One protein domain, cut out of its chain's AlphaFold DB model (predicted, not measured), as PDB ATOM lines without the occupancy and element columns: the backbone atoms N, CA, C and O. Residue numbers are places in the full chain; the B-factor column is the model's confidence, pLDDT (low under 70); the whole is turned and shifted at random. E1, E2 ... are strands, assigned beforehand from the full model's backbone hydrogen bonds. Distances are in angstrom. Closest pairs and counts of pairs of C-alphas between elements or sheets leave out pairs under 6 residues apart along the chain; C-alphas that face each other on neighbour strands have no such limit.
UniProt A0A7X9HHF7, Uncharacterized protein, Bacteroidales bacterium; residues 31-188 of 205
ATOM      1  N   PHE A  31     117.232 112.245  64.681       98.12
ATOM      2  CA  PHE A  31     116.762 112.048  66.045       98.12
ATOM      3  C   PHE A  31     115.699 110.960  66.071       98.12
ATOM      4  O   PHE A  31     115.085 110.629  65.065       98.12
ATOM      5  N   SER A  32     115.484 110.369  67.235       97.56
ATOM      6  CA  SER A  32     114.557 109.266  67.420       97.56
ATOM      7  C   SER A  32     113.774 109.424  68.706       97.56
ATOM      8  O   SER A  32     114.281 109.952  69.695       97.56
ATOM      9  N   PHE A  33     112.543 108.933  68.679       97.75
ATOM     10  CA  PHE A  33     111.647 108.885  69.821       97.75
ATOM     11  C   PHE A  33     110.765 107.645  69.702       97.75
ATOM     12  O   PHE A  33     110.279 107.326  68.617       97.75
ATOM     13  N   GLN A  34     110.612 106.909  70.806       95.12
ATOM     14  CA  GLN A  34     109.848 105.649  70.857       95.12
ATOM     15  C   GLN A  34     110.244 104.631  69.764       95.12
ATOM     16  O   GLN A  34     109.411 103.922  69.213       95.12
ATOM     17  N   GLY A  35     111.535 104.563  69.428       91.81
ATOM     18  CA  GLY A  35     112.054 103.632  68.420       91.81
ATOM     19  C   GLY A  35     111.825 104.053  66.963       91.81
ATOM     20  O   GLY A  35     112.406 103.431  66.077       91.81
ATOM     21  N   LYS A  36     111.063 105.122  66.691       95.94
ATOM     22  CA  LYS A  36     110.986 105.734  65.355       95.94
ATOM     23  C   LYS A  36     112.126 106.737  65.186       95.94
ATOM     24  O   LYS A  36     112.361 107.555  66.074       95.94
ATOM     25  N   SER A  37     112.826 106.658  64.056       96.81
ATOM     26  CA  SER A  37     113.898 107.581  63.672       96.81
ATOM     27  C   SER A  37     113.405 108.578  62.623       96.81
ATOM     28  O   SER A  37     112.641 108.218  61.727       96.81
ATOM     29  N   TYR A  38     113.864 109.817  62.742       97.38
ATOM     30  CA  TYR A  38     113.541 110.961  61.906       97.38
ATOM     31  C   TYR A  38     114.852 111.550  61.391       97.38
ATOM     32  O   TYR A  38     115.688 112.016  62.168       97.38
ATOM     33  N   ALA A  39     115.057 111.502  60.076       98.00
ATOM     34  CA  ALA A  39     116.223 112.120  59.455       98.00
ATOM     35  C   ALA A  39     116.126 113.645  59.572       98.00
ATOM     36  O   ALA A  39     115.081 114.211  59.254       98.00
ATOM     37  N   ILE A  40     117.205 114.299  59.995       98.25
ATOM     38  CA  ILE A  40     117.247 115.760  60.087       98.25
ATOM     39  C   ILE A  40     117.429 116.313  58.675       98.25
ATOM     40  O   ILE A  40     118.450 116.063  58.035       98.25
ATOM     41  N   THR A  41     116.431 117.045  58.189       97.00
ATOM     42  CA  THR A  41     116.458 117.707  56.878       97.00
ATOM     43  C   THR A  41     116.873 119.166  56.996       97.00
ATOM     44  O   THR A  41     117.516 119.687  56.093       97.00
ATOM     45  N   GLU A  42     116.542 119.809  58.118       96.50
ATOM     46  CA  GLU A  42     116.871 121.207  58.391       96.50
ATOM     47  C   GLU A  42     117.315 121.362  59.848       96.50
ATOM     48  O   GLU A  42     116.858 120.636  60.736       96.50
ATOM     49  N   ALA A  43     118.233 122.296  60.091       97.69
ATOM     50  CA  ALA A  43     118.749 122.593  61.418       97.69
ATOM     51  C   ALA A  43     118.949 124.101  61.575       97.69
ATOM     52  O   ALA A  43     119.556 124.740  60.714       97.69
ATOM     53  N   TYR A  44     118.482 124.641  62.696       96.94
ATOM     54  CA  TYR A  44     118.585 126.052  63.054       96.94
ATOM     55  C   TYR A  44     119.121 126.198  64.475       96.94
ATOM     56  O   TYR A  44     118.958 125.306  65.312       96.94
ATOM     57  N   VAL A  45     119.760 127.335  64.752       95.94
ATOM     58  CA  VAL A  45     120.105 127.729  66.116       95.94
ATOM     59  C   VAL A  45     119.875 129.220  66.303       95.94
ATOM     60  O   VAL A  45     120.337 130.029  65.502       95.94
ATOM     61  N   THR A  46     119.186 129.576  67.382       94.31
ATOM     62  CA  THR A  46     118.982 130.967  67.792       94.31
ATOM     63  C   THR A  46     119.679 131.201  69.124       94.31
ATOM     64  O   THR A  46     119.389 130.508  70.102       94.31
ATOM     65  N   LYS A  47     120.584 132.181  69.178       92.44
ATOM     66  CA  LYS A  47     121.092 132.755  70.428       92.44
ATOM     67  C   LYS A  47     120.088 133.786  70.925       92.44
ATOM     68  O   LYS A  47     119.770 134.726  70.204       92.44
ATOM     69  N   ILE A  48     119.619 133.630  72.151       89.19
ATOM     70  CA  ILE A  48     118.725 134.566  72.825       89.19
ATOM     71  C   ILE A  48     119.513 135.227  73.950       89.19
ATOM     72  O   ILE A  48     120.042 134.534  74.818       89.19
ATOM     73  N   ILE A  49     119.607 136.554  73.900       88.38
ATOM     74  CA  ILE A  49     120.368 137.372  74.846       88.38
ATOM     75  C   ILE A  49     119.397 138.092  75.781       88.38
ATOM     76  O   ILE A  49     118.444 138.729  75.325       88.38
ATOM     77  N   LEU A  50     119.637 137.995  77.087       85.50
ATOM     78  CA  LEU A  50     118.790 138.551  78.146       85.50
ATOM     79  C   LEU A  50     119.634 139.301  79.178       85.50
ATOM     80  O   LEU A  50     120.858 139.184  79.202       85.50
ATOM     81  N   THR A  51     118.969 140.043  80.061       84.88
ATOM     82  CA  THR A  51     119.605 140.695  81.213       84.88
ATOM     83  C   THR A  51     119.261 139.926  82.482       84.88
ATOM     84  O   THR A  51     118.087 139.746  82.782       84.88
ATOM     85  N   ASN A  52     120.254 139.497  83.257       80.88
ATOM     86  CA  ASN A  52     120.054 138.906  84.579       80.88
ATOM     87  C   ASN A  52     119.528 139.973  85.560       80.88
ATOM     88  O   ASN A  52     120.167 141.006  85.743       80.88
ATOM     89  N   SER A  53     118.391 139.735  86.213       83.06
ATOM     90  CA  SER A  53     117.764 140.707  87.123       83.06
ATOM     91  C   SER A  53     118.503 140.920  88.442       83.06
ATOM     92  O   SER A  53     118.300 141.942  89.087       83.06
ATOM     93  N   GLU A  54     119.326 139.965  88.870       79.69
ATOM     94  CA  GLU A  54     120.081 140.058  90.121       79.69
ATOM     95  C   GLU A  54     121.416 140.783  89.923       79.69
ATOM     96  O   GLU A  54     121.831 141.575  90.767       79.69
ATOM     97  N   THR A  55     122.089 140.524  88.800       81.44
ATOM     98  CA  THR A  55     123.459 141.004  88.553       81.44
ATOM     99  C   THR A  55     123.562 142.069  87.464       81.44
ATOM    100  O   THR A  55     124.616 142.682  87.322       81.44
ATOM    101  N   ASN A  56     122.498 142.295  86.686       82.44
ATOM    102  CA  ASN A  56     122.494 143.075  85.440       82.44
ATOM    103  C   ASN A  56     123.468 142.558  84.361       82.44
ATOM    104  O   ASN A  56     123.758 143.271  83.402       82.44
ATOM    105  N   ALA A  57     123.980 141.331  84.501       82.81
ATOM    106  CA  ALA A  57     124.855 140.711  83.510       82.81
ATOM    107  C   ALA A  57     124.072 140.180  82.297       82.81
ATOM    108  O   ALA A  57     122.879 139.891  82.392       82.81
ATOM    109  N   GLU A  58     124.758 140.014  81.166       83.81
ATOM    110  CA  GLU A  58     124.223 139.323  79.988       83.81
ATOM    111  C   GLU A  58     123.999 137.831  80.291       83.81
ATOM    112  O   GLU A  58     124.817 137.190  80.955       83.81
ATOM    113  N   LEU A  59     122.881 137.288  79.813       80.44
ATOM    114  CA  LEU A  59     122.535 135.874  79.890       80.44
ATOM    115  C   LEU A  59     122.285 135.338  78.480       80.44
ATOM    116  O   LEU A  59     121.360 135.788  77.801       80.44
ATOM    117  N   ASP A  60     123.059 134.325  78.105       86.06
ATOM    118  CA  ASP A  60     122.960 133.652  76.817       86.06
ATOM    119  C   ASP A  60     122.185 132.337  76.921       86.06
ATOM    120  O   ASP A  60     122.477 131.466  77.746       86.06
ATOM    121  N   LEU A  61     121.216 132.172  76.027       88.00
ATOM    122  CA  LEU A  61     120.504 130.924  75.794       88.00
ATOM    123  C   LEU A  61     120.614 130.527  74.327       88.00
ATOM    124  O   LEU A  61     120.575 131.381  73.446       88.00
ATOM    125  N   TYR A  62     120.680 129.226  74.049       92.25
ATOM    126  CA  TYR A  62     120.689 128.710  72.685       92.25
ATOM    127  C   TYR A  62     119.523 127.747  72.464       92.25
ATOM    128  O   TYR A  62     119.417 126.722  73.135       92.25
ATOM    129  N   GLN A  63     118.662 128.075  71.501       94.62
ATOM    130  CA  GLN A  63     117.588 127.212  71.016       94.62
ATOM    131  C   GLN A  63     118.052 126.535  69.729       94.62
ATOM    132  O   GLN A  63     118.188 127.204  68.708       94.62
ATOM    133  N   PHE A  64     118.273 125.224  69.764       97.19
ATOM    134  CA  PHE A  64     118.413 124.419  68.554       97.19
ATOM    135  C   PHE A  64     117.052 123.922  68.091       97.19
ATOM    136  O   PHE A  64     116.217 123.528  68.908       97.19
ATOM    137  N   GLU A  65     116.865 123.888  66.780       97.56
ATOM    138  CA  GLU A  65     115.678 123.342  66.136       97.56
ATOM    139  C   GLU A  65     116.130 122.388  65.035       97.56
ATOM    140  O   GLU A  65     116.753 122.802  64.060       97.56
ATOM    141  N   PHE A  66     115.849 121.099  65.203       98.31
ATOM    142  CA  PHE A  66     116.106 120.074  64.199       98.31
ATOM    143  C   PHE A  66     114.782 119.620  63.618       98.31
ATOM    144  O   PHE A  66     113.939 119.076  64.334       98.31
ATOM    145  N   LEU A  67     114.605 119.821  62.318       97.62
ATOM    146  CA  LEU A  67     113.370 119.483  61.633       97.62
ATOM    147  C   LEU A  67     113.573 118.250  60.762       97.62
ATOM    148  O   LEU A  67     114.586 118.086  60.080       97.62
ATOM    149  N   HIS A  68     112.562 117.399  60.777       97.31
ATOM    150  CA  HIS A  68     112.304 116.396  59.767       97.31
ATOM    151  C   HIS A  68     111.116 116.873  58.944       97.31
ATOM    152  O   HIS A  68     110.035 117.058  59.499       97.31
ATOM    153  N   VAL A  69     111.300 117.050  57.638       94.56
ATOM    154  CA  VAL A  69     110.216 117.408  56.721       94.56
ATOM    155  C   VAL A  69     110.257 116.476  55.518       94.56
ATOM    156  O   VAL A  69     111.149 116.556  54.672       94.56
ATOM    157  N   LYS A  70     109.275 115.575  55.423       92.81
ATOM    158  CA  LYS A  70     109.100 114.688  54.270       92.81
ATOM    159  C   LYS A  70     107.630 114.631  53.857       92.81
ATOM    160  O   LYS A  70     106.863 113.781  54.307       92.81
ATOM    161  N   GLY A  71     107.235 115.529  52.956       90.00
ATOM    162  CA  GLY A  71     105.831 115.673  52.567       90.00
ATOM    163  C   GLY A  71     104.991 116.123  53.763       90.00
ATOM    164  O   GLY A  71     105.258 117.176  54.326       90.00
ATOM    165  N   SER A  72     103.999 115.320  54.159       86.56
ATOM    166  CA  SER A  72     103.184 115.565  55.358       86.56
ATOM    167  C   SER A  72     103.748 114.938  56.643       86.56
ATOM    168  O   SER A  72     103.154 115.122  57.699       86.56
ATOM    169  N   ASP A  73     104.833 114.156  56.567       90.56
ATOM    170  CA  ASP A  73     105.508 113.582  57.740       90.56
ATOM    171  C   ASP A  73     106.503 114.620  58.263       90.56
ATOM    172  O   ASP A  73     107.598 114.783  57.713       90.56
ATOM    173  N   SER A  74     106.081 115.385  59.270       95.25
ATOM    174  CA  SER A  74     106.907 116.408  59.901       95.25
ATOM    175  C   SER A  74     107.111 116.129  61.384       95.25
ATOM    176  O   SER A  74     106.177 115.829  62.120       95.25
ATOM    177  N   ALA A  75     108.355 116.231  61.834       97.44
ATOM    178  CA  ALA A  75     108.703 116.154  63.246       97.44
ATOM    179  C   ALA A  75     109.734 117.232  63.566       97.44
ATOM    180  O   ALA A  75     110.565 117.569  62.725       97.44
ATOM    181  N   ALA A  76     109.700 117.752  64.784       97.88
ATOM    182  CA  ALA A  76     110.645 118.760  65.239       97.88
ATOM    183  C   ALA A  76     111.226 118.351  66.586       97.88
ATOM    184  O   ALA A  76     110.491 117.958  67.489       97.88
ATOM    185  N   LEU A  77     112.540 118.472  66.723       98.19
ATOM    186  CA  LEU A  77     113.247 118.376  67.986       98.19
ATOM    187  C   LEU A  77     113.797 119.752  68.346       98.19
ATOM    188  O   LEU A  77     114.604 120.324  67.619       98.19
ATOM    189  N   LEU A  78     113.363 120.251  69.492       97.56
ATOM    190  CA  LEU A  78     113.775 121.519  70.064       97.56
ATOM    191  C   LEU A  78     114.708 121.235  71.245       97.56
ATOM    192  O   LEU A  78     114.389 120.379  72.072       97.56
ATOM    193  N   LEU A  79     115.847 121.927  71.334       96.50
ATOM    194  CA  LEU A  79     116.756 121.865  72.484       96.50
ATOM    195  C   LEU A  79     117.115 123.282  72.942       96.50
ATOM    196  O   LEU A  79     117.875 123.978  72.273       96.50
ATOM    197  N   ALA A  80     116.602 123.681  74.098       93.06
ATOM    198  CA  ALA A  80     116.961 124.909  74.790       93.06
ATOM    199  C   ALA A  80     118.075 124.620  75.803       93.06
ATOM    200  O   ALA A  80     117.825 124.075  76.886       93.06
ATOM    201  N   VAL A  81     119.311 124.967  75.440       91.69
ATOM    202  CA  VAL A  81     120.479 124.826  76.315       91.69
ATOM    203  C   VAL A  81     120.872 126.170  76.913       91.69
ATOM    204  O   VAL A  81     120.906 127.198  76.233       91.69
ATOM    205  N   VAL A  82     121.171 126.138  78.206       85.19
ATOM    206  CA  VAL A  82     121.625 127.290  78.984       85.19
ATOM    207  C   VAL A  82     123.025 126.996  79.496       85.19
ATOM    208  O   VAL A  82     123.268 125.907  80.023       85.19
ATOM    209  N   ASP A  83     123.918 127.974  79.368       81.25
ATOM    210  CA  ASP A  83     125.226 127.992  80.021       81.25
ATOM    211  C   ASP A  83     125.455 129.382  80.616       81.25
ATOM    212  O   ASP A  83     125.832 130.329  79.925       81.25
ATOM    213  N   GLN A  84     125.161 129.545  81.902       71.31
ATOM    214  CA  GLN A  84     125.428 130.807  82.579       71.31
ATOM    215  C   GLN A  84     126.934 130.941  82.830       71.31
ATOM    216  O   GLN A  84     127.563 130.031  83.371       71.31
ATOM    217  N   ASN A  85     127.476 132.129  82.552       62.81
ATOM    218  CA  ASN A  85     128.822 132.579  82.940       62.81
ATOM    219  C   ASN A  85     130.007 132.087  82.087       62.81
ATOM    220  O   ASN A  85     131.148 132.366  82.453       62.81
ATOM    221  N   THR A  86     129.781 131.407  80.958       64.31
ATOM    222  CA  THR A  86     130.868 131.002  80.041       64.31
ATOM    223  C   THR A  86     130.890 131.801  78.738       64.31
ATOM    224  O   THR A  86     131.948 131.907  78.127       64.31
ATOM    225  N   ASN A  87     129.753 132.372  78.310       65.44
ATOM    226  CA  ASN A  87     129.543 132.978  76.982       65.44
ATOM    227  C   ASN A  87     129.961 132.065  75.807       65.44
ATOM    228  O   ASN A  87     130.151 132.526  74.678       65.44
ATOM    229  N   GLU A  88     130.109 130.761  76.055       75.81
ATOM    230  CA  GLU A  88     130.652 129.800  75.103       75.81
ATOM    231  C   GLU A  88     129.729 128.588  74.983       75.81
ATOM    232  O   GLU A  88     129.558 127.788  75.898       75.81
ATOM    233  N   LEU A  89     129.153 128.419  73.794       87.69
ATOM    234  CA  LEU A  89     128.355 127.250  73.448       87.69
ATOM    235  C   LEU A  89     129.257 126.028  73.223       87.69
ATOM    236  O   LEU A  89     129.817 125.847  72.139       87.69
ATOM    237  N   GLY A  90     129.357 125.168  74.234       90.25
ATOM    238  CA  GLY A  90     130.032 123.873  74.143       90.25
ATOM    239  C   GLY A  90     129.965 123.068  75.438       90.25
ATOM    240  O   GLY A  90     129.588 123.597  76.478       90.25
ATOM    241  N   GLY A  91     130.315 121.783  75.377       92.19
ATOM    242  CA  GLY A  91     130.334 120.840  76.497       92.19
ATOM    243  C   GLY A  91     129.004 120.120  76.728       92.19
ATOM    244  O   GLY A  91     128.183 119.989  75.821       92.19
ATOM    245  N   ASP A  92     128.813 119.646  77.956       93.56
ATOM    246  CA  ASP A  92     127.707 118.763  78.322       93.56
ATOM    247  C   ASP A  92     126.571 119.505  79.036       93.56
ATOM    248  O   ASP A  92     126.798 120.361  79.898       93.56
ATOM    249  N   TYR A  93     125.337 119.154  78.674       93.75
ATOM    250  CA  TYR A  93     124.093 119.746  79.159       93.75
ATOM    251  C   TYR A  93     123.142 118.629  79.585       93.75
ATOM    252  O   TYR A  93     122.471 118.003  78.762       93.75
ATOM    253  N   ALA A  94     123.091 118.348  80.885       93.31
ATOM    254  CA  ALA A  94     122.170 117.353  81.426       93.31
ATOM    255  C   ALA A  94     120.711 117.823  81.303       93.31
ATOM    256  O   ALA A  94     120.427 119.006  81.516       93.31
ATOM    257  N   GLY A  95     119.795 116.893  81.017       91.56
ATOM    258  CA  GLY A  95     118.355 117.154  81.073       91.56
ATOM    259  C   GLY A  95     117.925 117.534  82.487       91.56
ATOM    260  O   GLY A  95     118.278 116.843  83.452       91.56
ATOM    261  N   LYS A  96     117.184 118.634  82.621       86.81
ATOM    262  CA  LYS A  96     116.711 119.168  83.904       86.81
ATOM    263  C   LYS A  96     115.196 119.029  84.039       86.81
ATOM    264  O   LYS A  96     114.469 119.009  83.050       86.81
ATOM    265  N   SER A  97     114.711 118.945  85.275       80.12
ATOM    266  CA  SER A  97     113.292 119.178  85.564       80.12
ATOM    267  C   SER A  97     112.996 120.680  85.572       80.12
ATOM    268  O   SER A  97     113.901 121.496  85.743       80.12
ATOM    269  N   ILE A  98     111.714 121.045  85.469       74.69
ATOM    270  CA  ILE A  98     111.244 122.439  85.594       74.69
ATOM    271  C   ILE A  98     111.616 123.056  86.961       74.69
ATOM    272  O   ILE A  98     111.707 124.265  87.100       74.69
ATOM    273  N   SER A  99     111.846 122.240  87.988       70.12
ATOM    274  CA  SER A  99     112.165 122.702  89.345       70.12
ATOM    275  C   SER A  99     113.662 122.880  89.626       70.12
ATOM    276  O   SER A  99     114.033 123.129  90.771       70.12
ATOM    277  N   SER A 100     114.530 122.644  88.642       72.06
ATOM    278  CA  SER A 100     115.985 122.733  88.814       72.06
ATOM    279  C   SER A 100     116.430 124.189  88.997       72.06
ATOM    280  O   SER A 100     115.826 125.085  88.430       72.06
ATOM    281  N   ASN A 101     117.494 124.445  89.760       67.56
ATOM    282  CA  ASN A 101     118.106 125.778  89.904       67.56
ATOM    283  C   ASN A 101     119.507 125.863  89.274       67.56
ATOM    284  O   ASN A 101     120.212 126.854  89.459       67.56
ATOM    285  N   ASP A 102     119.914 124.823  88.545       70.56
ATOM    286  CA  ASP A 102     121.243 124.752  87.952       70.56
ATOM    287  C   ASP A 102     121.456 125.834  86.892       70.56
ATOM    288  O   ASP A 102     120.611 126.077  86.028       70.56
ATOM    289  N   SER A 103     122.648 126.420  86.921       73.69
ATOM    290  CA  SER A 103     123.077 127.490  86.023       73.69
ATOM    291  C   SER A 103     123.422 126.998  84.609       73.69
ATOM    292  O   SER A 103     123.698 127.799  83.718       73.69
ATOM    293  N   ARG A 104     123.423 125.676  84.391       84.25
ATOM    294  CA  ARG A 104     123.754 125.028  83.119       84.25
ATOM    295  C   ARG A 104     122.929 123.759  82.906       84.25
ATOM    296  O   ARG A 104     122.848 122.904  83.792       84.25
ATOM    297  N   GLY A 105     122.356 123.590  81.715       89.19
ATOM    298  CA  GLY A 105     121.609 122.376  81.373       89.19
ATOM    299  C   GLY A 105     120.680 122.508  80.171       89.19
ATOM    300  O   GLY A 105     120.634 123.549  79.519       89.19
ATOM    301  N   LEU A 106     119.943 121.428  79.895       91.06
ATOM    302  CA  LEU A 106     118.859 121.366  78.914       91.06
ATOM    303  C   LEU A 106     117.518 121.514  79.638       91.06
ATOM    304  O   LEU A 106     117.180 120.693  80.498       91.06
ATOM    305  N   PHE A 107     116.759 122.545  79.285       87.81
ATOM    306  CA  PHE A 107     115.570 122.946  80.031       87.81
ATOM    307  C   PHE A 107     114.295 122.596  79.257       87.81
ATOM    308  O   PHE A 107     114.182 123.015  78.106       87.81
ATOM    309  N   PRO A 108     113.305 121.907  79.861       86.75
ATOM    310  CA  PRO A 108     112.033 121.580  79.205       86.75
ATOM    311  C   PRO A 108     111.347 122.784  78.583       86.75
ATOM    312  O   PRO A 108     110.862 122.723  77.459       86.75
ATOM    313  N   PHE A 109     111.296 123.881  79.325       82.56
ATOM    314  CA  PHE A 109     110.650 125.097  78.884       82.56
ATOM    315  C   PHE A 109     111.236 126.297  79.613       82.56
ATOM    316  O   PHE A 109     111.547 126.234  80.803       82.56
ATOM    317  N   LEU A 110     111.346 127.377  78.857       73.25
ATOM    318  CA  LEU A 110     111.784 128.707  79.218       73.25
ATOM    319  C   LEU A 110     110.876 129.685  78.465       73.25
ATOM    320  O   LEU A 110     110.354 129.362  77.403       73.25
ATOM    321  N   PHE A 111     110.679 130.895  78.983       70.38
ATOM    322  CA  PHE A 111     109.683 131.848  78.462       70.38
ATOM    323  C   PHE A 111     109.670 132.031  76.922       70.38
ATOM    324  O   PHE A 111     108.610 132.219  76.332       70.38
ATOM    325  N   PHE A 112     110.833 131.940  76.275       74.25
ATOM    326  CA  PHE A 112     111.049 132.134  74.833       74.25
ATOM    327  C   PHE A 112     111.668 130.905  74.132       74.25
ATOM    328  O   PHE A 112     112.011 130.993  72.956       74.25
ATOM    329  N   ALA A 113     111.861 129.782  74.834       84.12
ATOM    330  CA  ALA A 113     112.575 128.610  74.321       84.12
ATOM    331  C   ALA A 113     112.078 127.315  74.975       84.12
ATOM    332  O   ALA A 113     111.649 127.307  76.123       84.12
ATOM    333  N   ALA A 114     112.152 126.190  74.276       89.88
ATOM    334  CA  ALA A 114     111.696 124.912  74.806       89.88
ATOM    335  C   ALA A 114     112.620 123.770  74.397       89.88
ATOM    336  O   ALA A 114     113.227 123.783  73.324       89.88
ATOM    337  N   SER A 115     112.674 122.749  75.247       94.88
ATOM    338  CA  SER A 115     113.257 121.460  74.903       94.88
ATOM    339  C   SER A 115     112.172 120.406  74.854       94.88
ATOM    340  O   SER A 115     111.460 120.162  75.830       94.88
ATOM    341  N   GLY A 116     112.063 119.738  73.718       96.00
ATOM    342  CA  GLY A 116     111.014 118.764  73.503       96.00
ATOM    343  C   GLY A 116     110.980 118.253  72.082       96.00
ATOM    344  O   GLY A 116     111.798 118.617  71.242       96.00
ATOM    345  N   ILE A 117     110.007 117.398  71.818       97.94
ATOM    346  CA  ILE A 117     109.764 116.839  70.499       97.94
ATOM    347  C   ILE A 117     108.301 117.044  70.123       97.94
ATOM    348  O   ILE A 117     107.411 116.785  70.933       97.94
ATOM    349  N   ALA A 118     108.066 117.502  68.899       97.12
ATOM    350  CA  ALA A 118     106.760 117.543  68.258       97.12
ATOM    351  C   ALA A 118     106.723 116.499  67.139       97.12
ATOM    352  O   ALA A 118     107.685 116.358  66.378       97.12
ATOM    353  N   LEU A 119     105.631 115.747  67.068       96.19
ATOM    354  CA  LEU A 119     105.472 114.597  66.187       96.19
ATOM    355  C   LEU A 119     104.457 114.869  65.061       96.19
ATOM    356  O   LEU A 119     103.631 115.778  65.178       96.19
ATOM    357  N   PRO A 120     104.464 114.048  63.993       94.12
ATOM    358  CA  PRO A 120     103.574 114.229  62.840       94.12
ATOM    359  C   PRO A 120     102.082 114.131  63.176       94.12
ATOM    360  O   PRO A 120     101.239 114.675  62.468       94.12
ATOM    361  N   ASP A 121     101.745 113.440  64.264       92.81
ATOM    362  CA  ASP A 121     100.381 113.304  64.781       92.81
ATOM    363  C   ASP A 121      99.940 114.499  65.647       92.81
ATOM    364  O   ASP A 121      98.915 114.423  66.321       92.81
ATOM    365  N   GLN A 122     100.703 115.597  65.621       89.81
ATOM    366  CA  GLN A 122     100.503 116.818  66.407       89.81
ATOM    367  C   GLN A 122     100.697 116.638  67.917       89.81
ATOM    368  O   GLN A 122     100.470 117.579  68.682       89.81
ATOM    369  N   SER A 123     101.143 115.465  68.377       94.00
ATOM    370  CA  SER A 123     101.546 115.310  69.770       94.00
ATOM    371  C   SER A 123     102.872 116.029  70.032       94.00
ATOM    372  O   SER A 123     103.744 116.119  69.166       94.00
ATOM    373  N   ALA A 124     103.020 116.563  71.244       95.25
ATOM    374  CA  ALA A 124     104.233 117.236  71.679       95.25
ATOM    375  C   ALA A 124     104.581 116.840  73.114       95.25
ATOM    376  O   ALA A 124     103.704 116.706  73.971       95.25
ATOM    377  N   TYR A 125     105.874 116.666  73.370       96.06
ATOM    378  CA  TYR A 125     106.404 116.232  74.656       96.06
ATOM    379  C   TYR A 125     107.604 117.090  75.043       96.06
ATOM    380  O   TYR A 125     108.480 117.330  74.216       96.06
ATOM    381  N   LEU A 126     107.667 117.517  76.302       95.62
ATOM    382  CA  LEU A 126     108.784 118.290  76.845       95.62
ATOM    383  C   LEU A 126     109.828 117.359  77.456       95.62
ATOM    384  O   LEU A 126     109.498 116.257  77.903       95.62
ATOM    385  N   THR A 127     111.084 117.792  77.504       95.44
ATOM    386  CA  THR A 127     112.154 116.989  78.108       95.44
ATOM    387  C   THR A 127     112.004 116.854  79.628       95.44
ATOM    388  O   THR A 127     111.478 117.726  80.314       95.44
ATOM    389  N   GLY A 128     112.472 115.743  80.180       92.88
ATOM    390  CA  GLY A 128     112.540 115.483  81.615       92.88
ATOM    391  C   GLY A 128     113.952 115.611  82.174       92.88
ATOM    392  O   GLY A 128     114.916 115.860  81.446       92.88
ATOM    393  N   ALA A 129     114.073 115.369  83.478       92.56
ATOM    394  CA  ALA A 129     115.367 115.223  84.130       92.56
ATOM    395  C   ALA A 129     116.093 113.949  83.659       92.56
ATOM    396  O   ALA A 129     115.485 112.883  83.559       92.56
ATOM    397  N   GLY A 130     117.405 114.046  83.442       93.38
ATOM    398  CA  GLY A 130     118.263 112.928  83.046       93.38
ATOM    399  C   GLY A 130     118.657 112.927  81.568       93.38
ATOM    400  O   GLY A 130     118.217 113.759  80.777       93.38
ATOM    401  N   GLY A 131     119.533 111.984  81.210       94.75
ATOM    402  CA  GLY A 131     120.237 112.000  79.926       94.75
ATOM    403  C   GLY A 131     121.121 113.245  79.765       94.75
ATOM    404  O   GLY A 131     121.276 114.046  80.690       94.75
ATOM    405  N   MET A 132     121.721 113.405  78.588       95.56
ATOM    406  CA  MET A 132     122.640 114.516  78.326       95.56
ATOM    407  C   MET A 132     122.685 114.902  76.850       95.56
ATOM    408  O   MET A 132     122.651 114.035  75.977       95.56
ATOM    409  N   VAL A 133     122.793 116.200  76.579       97.12
ATOM    410  CA  VAL A 133     123.151 116.744  75.268       97.12
ATOM    411  C   VAL A 133     124.605 117.196  75.329       97.12
ATOM    412  O   VAL A 133     124.947 118.037  76.153       97.12
ATOM    413  N   SER A 134     125.450 116.652  74.465       96.75
ATOM    414  CA  SER A 134     126.848 117.061  74.318       96.75
ATOM    415  C   SER A 134     126.995 117.892  73.055       96.75
ATOM    416  O   SER A 134     126.594 117.449  71.978       96.75
ATOM    417  N   ILE A 135     127.571 119.083  73.180       96.44
ATOM    418  CA  ILE A 135     127.742 120.032  72.081       96.44
ATOM    419  C   ILE A 135     129.226 120.327  71.912       96.44
ATOM    420  O   ILE A 135     129.879 120.849  72.811       96.44
ATOM    421  N   ALA A 136     129.757 120.052  70.729       95.44
ATOM    422  CA  ALA A 136     131.053 120.546  70.298       95.44
ATOM    423  C   ALA A 136     130.841 121.519  69.137       95.44
ATOM    424  O   ALA A 136     130.238 121.164  68.123       95.44
ATOM    425  N   LYS A 137     131.338 122.746  69.286       92.88
ATOM    426  CA  LYS A 137     131.227 123.801  68.279       92.88
ATOM    427  C   LYS A 137     132.613 124.234  67.822       92.88
ATOM    428  O   LYS A 137     133.482 124.526  68.638       92.88
ATOM    429  N   LYS A 138     132.797 124.334  66.505       92.56
ATOM    430  CA  LYS A 138     133.938 125.005  65.877       92.56
ATOM    431  C   LYS A 138     133.417 125.920  64.775       92.56
ATOM    432  O   LYS A 138     132.996 125.444  63.720       92.56
ATOM    433  N   GLU A 139     133.448 127.227  65.031       89.19
ATOM    434  CA  GLU A 139     132.819 128.244  64.172       89.19
ATOM    435  C   GLU A 139     131.326 127.924  63.953       89.19
ATOM    436  O   GLU A 139     130.589 127.791  64.928       89.19
ATOM    437  N   ALA A 140     130.877 127.778  62.703       90.69
ATOM    438  CA  ALA A 140     129.510 127.384  62.362       90.69
ATOM    439  C   ALA A 140     129.301 125.859  62.303       90.69
ATOM    440  O   ALA A 140     128.196 125.415  62.006       90.69
ATOM    441  N   ASN A 141     130.334 125.046  62.554       95.56
ATOM    442  CA  ASN A 141     130.229 123.587  62.536       95.56
ATOM    443  C   ASN A 141     129.891 123.068  63.934       95.56
ATOM    444  O   ASN A 141     130.617 123.331  64.897       95.56
ATOM    445  N   TYR A 142     128.827 122.281  64.022       96.75
ATOM    446  CA  TYR A 142     128.338 121.680  65.254       96.75
ATOM    447  C   TYR A 142     128.460 120.169  65.173       96.75
ATOM    448  O   TYR A 142     128.186 119.571  64.135       96.75
ATOM    449  N   THR A 143     128.847 119.556  66.284       97.62
ATOM    450  CA  THR A 143     128.596 118.146  66.579       97.62
ATOM    451  C   THR A 143     127.758 118.088  67.840       97.62
ATOM    452  O   THR A 143     128.172 118.590  68.883       97.62
ATOM    453  N   ILE A 144     126.567 117.517  67.735       97.94
ATOM    454  CA  ILE A 144     125.579 117.462  68.803       97.94
ATOM    455  C   ILE A 144     125.190 116.007  68.989       97.94
ATOM    456  O   ILE A 144     124.738 115.352  68.052       97.94
ATOM    457  N   ASN A 145     125.386 115.499  70.200       97.94
ATOM    458  CA  ASN A 145     124.993 114.153  70.591       97.94
ATOM    459  C   ASN A 145     123.929 114.241  71.680       97.94
ATOM    460  O   ASN A 145     124.089 114.979  72.647       97.94
ATOM    461  N   ILE A 146     122.843 113.492  71.524       97.38
ATOM    462  CA  ILE A 146     121.712 113.492  72.445       97.38
ATOM    463  C   ILE A 146     121.595 112.091  73.029       97.38
ATOM    464  O   ILE A 146     121.091 111.156  72.398       97.38
ATOM    465  N   SER A 147     122.056 111.951  74.265       92.75
ATOM    466  CA  SER A 147     122.079 110.694  74.999       92.75
ATOM    467  C   SER A 147     120.786 110.499  75.794       92.75
ATOM    468  O   SER A 147     120.679 110.791  76.982       92.75
ATOM    469  N   SER A 148     119.784 109.941  75.116       94.75
ATOM    470  CA  SER A 148     118.611 109.323  75.746       94.75
ATOM    471  C   SER A 148     117.873 110.216  76.757       94.75
ATOM    472  O   SER A 148     117.569 109.768  77.866       94.75
ATOM    473  N   ILE A 149     117.563 111.451  76.365       96.88
ATOM    474  CA  ILE A 149     116.825 112.425  77.178       96.88
ATOM    475  C   ILE A 149     115.369 111.962  77.334       96.88
ATOM    476  O   ILE A 149     114.704 111.751  76.317       96.88
ATOM    477  N   PRO A 150     114.830 111.803  78.553       97.38
ATOM    478  CA  PRO A 150     113.406 111.539  78.737       97.38
ATOM    479  C   PRO A 150     112.556 112.645  78.114       97.38
ATOM    480  O   PRO A 150     112.880 113.818  78.252       97.38
ATOM    481  N   ALA A 151     111.453 112.290  77.466       97.44
ATOM    482  CA  ALA A 151     110.452 113.240  77.004       97.44
ATOM    483  C   ALA A 151     109.052 112.750  77.360       97.44
ATOM    484  O   ALA A 151     108.747 111.554  77.295       97.44
ATOM    485  N   GLY A 152     108.211 113.678  77.792       96.38
ATOM    486  CA  GLY A 152     106.900 113.362  78.323       96.38
ATOM    487  C   GLY A 152     106.057 114.593  78.605       96.38
ATOM    488  O   GLY A 152     106.231 115.648  78.000       96.38
ATOM    489  N   THR A 153     105.107 114.430  79.515       94.00
ATOM    490  CA  THR A 153     104.146 115.473  79.887       94.00
ATOM    491  C   THR A 153     104.348 115.883  81.335       94.00
ATOM    492  O   THR A 153     104.612 115.026  82.179       94.00
ATOM    493  N   TYR A 154     104.158 117.166  81.622       89.62
ATOM    494  CA  TYR A 154     104.076 117.687  82.983       89.62
ATOM    495  C   TYR A 154     102.610 117.908  83.360       89.62
ATOM    496  O   TYR A 154     101.838 118.423  82.549       89.62
ATOM    497  N   ASP A 155     102.218 117.507  84.568       87.69
ATOM    498  CA  ASP A 155     100.911 117.868  85.122       87.69
ATOM    499  C   ASP A 155     100.919 119.291  85.725       87.69
ATOM    500  O   ASP A 155     101.926 120.001  85.698       87.69
ATOM    501  N   GLN A 156      99.785 119.725  86.289       82.12
ATOM    502  CA  GLN A 156      99.658 121.049  86.920       82.12
ATOM    503  C   GLN A 156     100.540 121.231  88.166       82.12
ATOM    504  O   GLN A 156     100.779 122.363  88.587       82.12
ATOM    505  N   ALA A 157     101.003 120.135  88.766       83.94
ATOM    506  CA  ALA A 157     101.924 120.125  89.893       83.94
ATOM    507  C   ALA A 157     103.386 119.933  89.444       83.94
ATOM    508  O   ALA A 157     104.262 119.750  90.286       83.94
ATOM    509  N   TYR A 158     103.657 120.005  88.135       82.75
ATOM    510  CA  TYR A 158     104.964 119.781  87.519       82.75
ATOM    511  C   TYR A 158     105.540 118.375  87.749       82.75
ATOM    512  O   TYR A 158     106.753 118.176  87.642       82.75
ATOM    513  N   ASN A 159     104.692 117.374  87.993       87.94
ATOM    514  CA  ASN A 159     105.133 115.984  87.978       87.94
ATOM    515  C   ASN A 159     105.358 115.536  86.536       87.94
ATOM    516  O   ASN A 159     104.487 115.691  85.677       87.94
ATOM    517  N   PHE A 160     106.528 114.956  86.280       92.69
ATOM    518  CA  PHE A 160     106.905 114.473  84.960       92.69
ATOM    519  C   PHE A 160     106.442 113.029  84.744       92.69
ATOM    520  O   PHE A 160     106.824 112.126  85.488       92.69
ATOM    521  N   ALA A 161     105.669 112.802  83.685       96.12
ATOM    522  CA  ALA A 161     105.299 111.474  83.214       96.12
ATOM    523  C   ALA A 161     106.011 111.176  81.887       96.12
ATOM    524  O   ALA A 161     105.604 111.672  80.832       96.12
ATOM    525  N   GLU A 162     107.066 110.355  81.942       97.50
ATOM    526  CA  GLU A 162     107.833 109.936  80.762       97.50
ATOM    527  C   GLU A 162     106.928 109.213  79.749       97.50
ATOM    528  O   GLU A 162     106.124 108.348  80.101       97.50
ATOM    529  N   LYS A 163     107.071 109.569  78.469       97.94
ATOM    530  CA  LYS A 163     106.410 108.907  77.333       97.94
ATOM    531  C   LYS A 163     107.401 108.187  76.432       97.94
ATOM    532  O   LYS A 163     107.036 107.234  75.751       97.94
ATOM    533  N   GLY A 164     108.655 108.611  76.437       97.69
ATOM    534  CA  GLY A 164     109.737 107.942  75.741       97.69
ATOM    535  C   GLY A 164     111.047 108.673  75.960       97.69
ATOM    536  O   GLY A 164     111.140 109.584  76.780       97.69
ATOM    537  N   LYS A 165     112.064 108.285  75.192       97.94
ATOM    538  CA  LYS A 165     113.383 108.909  75.249       97.94
ATOM    539  C   LYS A 165     113.796 109.394  73.874       97.94
ATOM    540  O   LYS A 165     113.642 108.669  72.892       97.94
ATOM    541  N   ILE A 166     114.325 110.607  73.841       98.25
ATOM    542  CA  ILE A 166     114.911 111.233  72.671       98.25
ATOM    543  C   ILE A 166     116.378 110.826  72.607       98.25
ATOM    544  O   ILE A 166     117.138 111.012  73.560       98.25
ATOM    545  N   LYS A 167     116.789 110.275  71.470       97.88
ATOM    546  CA  LYS A 167     118.201 110.092  71.117       97.88
ATOM    547  C   LYS A 167     118.449 110.748  69.782       97.88
ATOM    548  O   LYS A 167     117.545 110.773  68.953       97.88
ATOM    549  N   GLY A 168     119.656 111.213  69.534       97.38
ATOM    550  CA  GLY A 168     119.945 111.838  68.261       97.38
ATOM    551  C   GLY A 168     121.394 112.218  68.101       97.38
ATOM    552  O   GLY A 168     122.181 112.205  69.048       97.38
ATOM    553  N   TYR A 169     121.711 112.546  66.865       98.19
ATOM    554  CA  TYR A 169     123.010 113.009  66.455       98.19
ATOM    555  C   TYR A 169     122.841 114.026  65.339       98.19
ATOM    556  O   TYR A 169     122.023 113.849  64.436       98.19
ATOM    557  N   TYR A 170     123.640 115.080  65.399       98.31
ATOM    558  CA  TYR A 170     123.784 116.022  64.309       98.31
ATOM    559  C   TYR A 170     125.246 116.426  64.166       98.31
ATOM    560  O   TYR A 170     125.876 116.850  65.135       98.31
ATOM    561  N   LYS A 171     125.768 116.353  62.946       97.88
ATOM    562  CA  LYS A 171     127.039 116.945  62.548       97.88
ATOM    563  C   LYS A 171     126.854 117.729  61.261       97.88
ATOM    564  O   LYS A 171     126.425 117.180  60.245       97.88
ATOM    565  N   GLY A 172     127.173 119.015  61.297       96.81
ATOM    566  CA  GLY A 172     126.968 119.886  60.145       96.81
ATOM    567  C   GLY A 172     127.108 121.363  60.471       96.81
ATOM    568  O   GLY A 172     127.430 121.743  61.598       96.81
ATOM    569  N   GLN A 173     126.882 122.189  59.454       96.75
ATOM    570  CA  GLN A 173     126.886 123.637  59.595       96.75
ATOM    571  C   GLN A 173     125.500 124.147  59.972       96.75
ATOM    572  O   GLN A 173     124.514 123.782  59.335       96.75
ATOM    573  N   ILE A 174     125.446 125.030  60.967       95.69
ATOM    574  CA  ILE A 174     124.231 125.759  61.338       95.69
ATOM    575  C   ILE A 174     124.582 127.245  61.421       95.69
ATOM    576  O   ILE A 174     125.476 127.642  62.174       95.69
ATOM    577  N   MET A 175     123.879 128.080  60.657       89.06
ATOM    578  CA  MET A 175     123.980 129.532  60.807       89.06
ATOM    579  C   MET A 175     123.188 129.959  62.043       89.06
ATOM    580  O   MET A 175     122.023 129.595  62.186       89.06
ATOM    581  N   MET A 176     123.837 130.699  62.942       92.44
ATOM    582  CA  MET A 176     123.220 131.167  64.182       92.44
ATOM    583  C   MET A 176     122.502 132.496  63.956       92.44
ATOM    584  O   MET A 176     123.140 133.465  63.548       92.44
ATOM    585  N   ASP A 177     121.206 132.535  64.263       93.81
ATOM    586  CA  ASP A 177     120.458 133.782  64.441       93.81
ATOM    587  C   ASP A 177     120.704 134.339  65.852       93.81
ATOM    588  O   ASP A 177     120.951 133.577  66.791       93.81
ATOM    589  N   VAL A 178     120.646 135.659  66.015       92.06
ATOM    590  CA  VAL A 178     120.834 136.325  67.309       92.06
ATOM    591  C   VAL A 178     119.639 137.219  67.593       92.06
ATOM    592  O   VAL A 178     119.363 138.167  66.863       92.06
ATOM    593  N   ARG A 179     118.960 136.943  68.705       90.25
ATOM    594  CA  ARG A 179     117.849 137.738  69.221       90.25
ATOM    595  C   ARG A 179     118.244 138.385  70.533       90.25
ATOM    596  O   ARG A 179     118.397 137.709  71.548       90.25
ATOM    597  N   ASP A 180     118.382 139.702  70.501       89.06
ATOM    598  CA  ASP A 180     118.594 140.506  71.697       89.06
ATOM    599  C   ASP A 180     117.244 140.898  72.297       89.06
ATOM    600  O   ASP A 180     116.468 141.631  71.683       89.06
ATOM    601  N   LEU A 181     116.940 140.363  73.479       87.19
ATOM    602  CA  LEU A 181     115.701 140.634  74.205       87.19
ATOM    603  C   LEU A 181     115.946 141.469  75.467       87.19
ATOM    604  O   LEU A 181     115.037 141.615  76.280       87.19
ATOM    605  N   ARG A 182     117.137 142.056  75.642       85.56
ATOM    606  CA  ARG A 182     117.467 142.864  76.831       85.56
ATOM    607  C   ARG A 182     116.570 144.089  76.993       85.56
ATOM    608  O   ARG A 182     116.285 144.497  78.116       85.56
ATOM    609  N   GLU A 183     116.068 144.640  75.889       81.81
ATOM    610  CA  GLU A 183     115.109 145.754  75.899       81.81
ATOM    611  C   GLU A 183     113.727 145.359  76.449       81.81
ATOM    612  O   GLU A 183     112.950 146.226  76.843       81.81
ATOM    613  N   GLN A 184     113.414 144.059  76.523       76.00
ATOM    614  CA  GLN A 184     112.148 143.556  77.066       76.00
ATOM    615  C   GLN A 184     112.163 143.419  78.599       76.00
ATOM    616  O   GLN A 184     111.152 143.040  79.190       76.00
ATOM    617  N   GLY A 185     113.283 143.760  79.245       77.19
ATOM    618  CA  GLY A 185     113.454 143.744  80.696       77.19
ATOM    619  C   GLY A 185     114.455 142.696  81.181       77.19
ATOM    620  O   GLY A 185     115.061 141.959  80.403       77.19
ATOM    621  N   ALA A 186     114.647 142.652  82.500       79.56
ATOM    622  CA  ALA A 186     115.543 141.699  83.143       79.56
ATOM    623  C   ALA A 186     114.795 140.443  83.622       79.56
ATOM    624  O   ALA A 186     113.640 140.512  84.040       79.56
ATOM    625  N   VAL A 187     115.477 139.299  83.582       77.06
ATOM    626  CA  VAL A 187     114.978 137.977  83.967       77.06
ATOM    627  C   VAL A 187     115.804 137.416  85.120       77.06
ATOM    628  O   VAL A 187     117.028 137.511  85.115       77.06
ATOM    629  N   ASP A 188     115.142 136.806  86.099       75.50
ATOM    630  CA  ASP A 188     115.812 136.073  87.176       75.50
ATOM    631  C   ASP A 188     116.190 134.677  86.647       75.50
ATOM    632  O   ASP A 188     115.286 133.881  86.364       75.50
TER     633      ASP A 188
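Overview. This is residues 31 to 188 of the 205 residues of an uncharacterized protein of Bacteroidales bacterium (UniProt A0A7X9HHF7). One twisted sheet folds over on itself into a sandwich of two layers, only partly face to face, their strands crossed. One layer is E13, E3, E4 and E5; the other is E6, E10, E11 and E12, with the small hairpin of E1 and E2 beside E12. The short strands E8 and E9 join the layers between E5 and the far part of E11, and elsewhere E2 runs on into E3 at 90 degrees. The 158 printed residues hold no named helix and thirteen named strands, E1 to E13 along the chain, in a branched, mixed sheet: the class is all strand. The whole is compact, with a radius of gyration of the C-alphas of 15.2 A and spans of 44 by 40 by 26 A.

Arrangement. E5, residues 73 to 83, has E4, residues 58 to 70, on one side and E7, residues 104 to 106, and E8, residues 116 to 118, on the other side. E3, residues 42 to 52, makes a meander with E4 and E5, each the antiparallel neighbour of the one before: N 46 and O 63 are 2.9 A apart, N 64 and O 79 2.8 A. E13, residues 176 to 180, is parallel to E3, N 47 to O 177 2.8 A. E7 and E8 are antiparallel to E5, N 82 to O 105 3.0 A and N 78 to O 116 2.9 A. E8 forms a hairpin with E9, residues 124 to 127, N 117 to O 125 2.8 A. E9 is antiparallel to E11, residues 141 to 154, N 126 to O 152 2.9 A. E10, residues 132 to 138, E11 and E12, residues 160 to 173, form a second meander, N 134 to O 145 and N 144 to O 170 both 2.8 A. E11 bends by 68 degrees at residue 148, E12 by 76 degrees at residue 163. E6, residues 91 to 94, is antiparallel to E10, N 93 to O 133 2.8 A; its Tyr 93 comes closest to E7 at Gly 105, C-alphas 4.2 A apart. E1, residues 31 to 33, is antiparallel to E12, N 32 to O 167 2.7 A, and to E2, residues 36 to 39, N 38 to O 31 2.7 A. E4 and E11 are apart.

Along the chain. E1 begins at C-alpha 31 (116.762, 112.048, 66.045). E4 measures 38.7 A, E11 33.7 A, E12 33.6 A, E5 33.1 A and E3 31.8 A. E11 ends at C-alpha 154 (104.076, 117.687, 82.983), E13 at C-alpha 180 (118.594, 140.506, 71.697).

Size, cuts and confidence. The two C-alphas farthest apart, Thr 55 and Gly 71, are 47.4 A apart. The printed part has no cut, and no link is long. Residues 186 to 187 pair parallel with residues 51 to 52 of E3. Mean pLDDT of the printed part is 90.1; residues 85 to 87 and 101 are under 70.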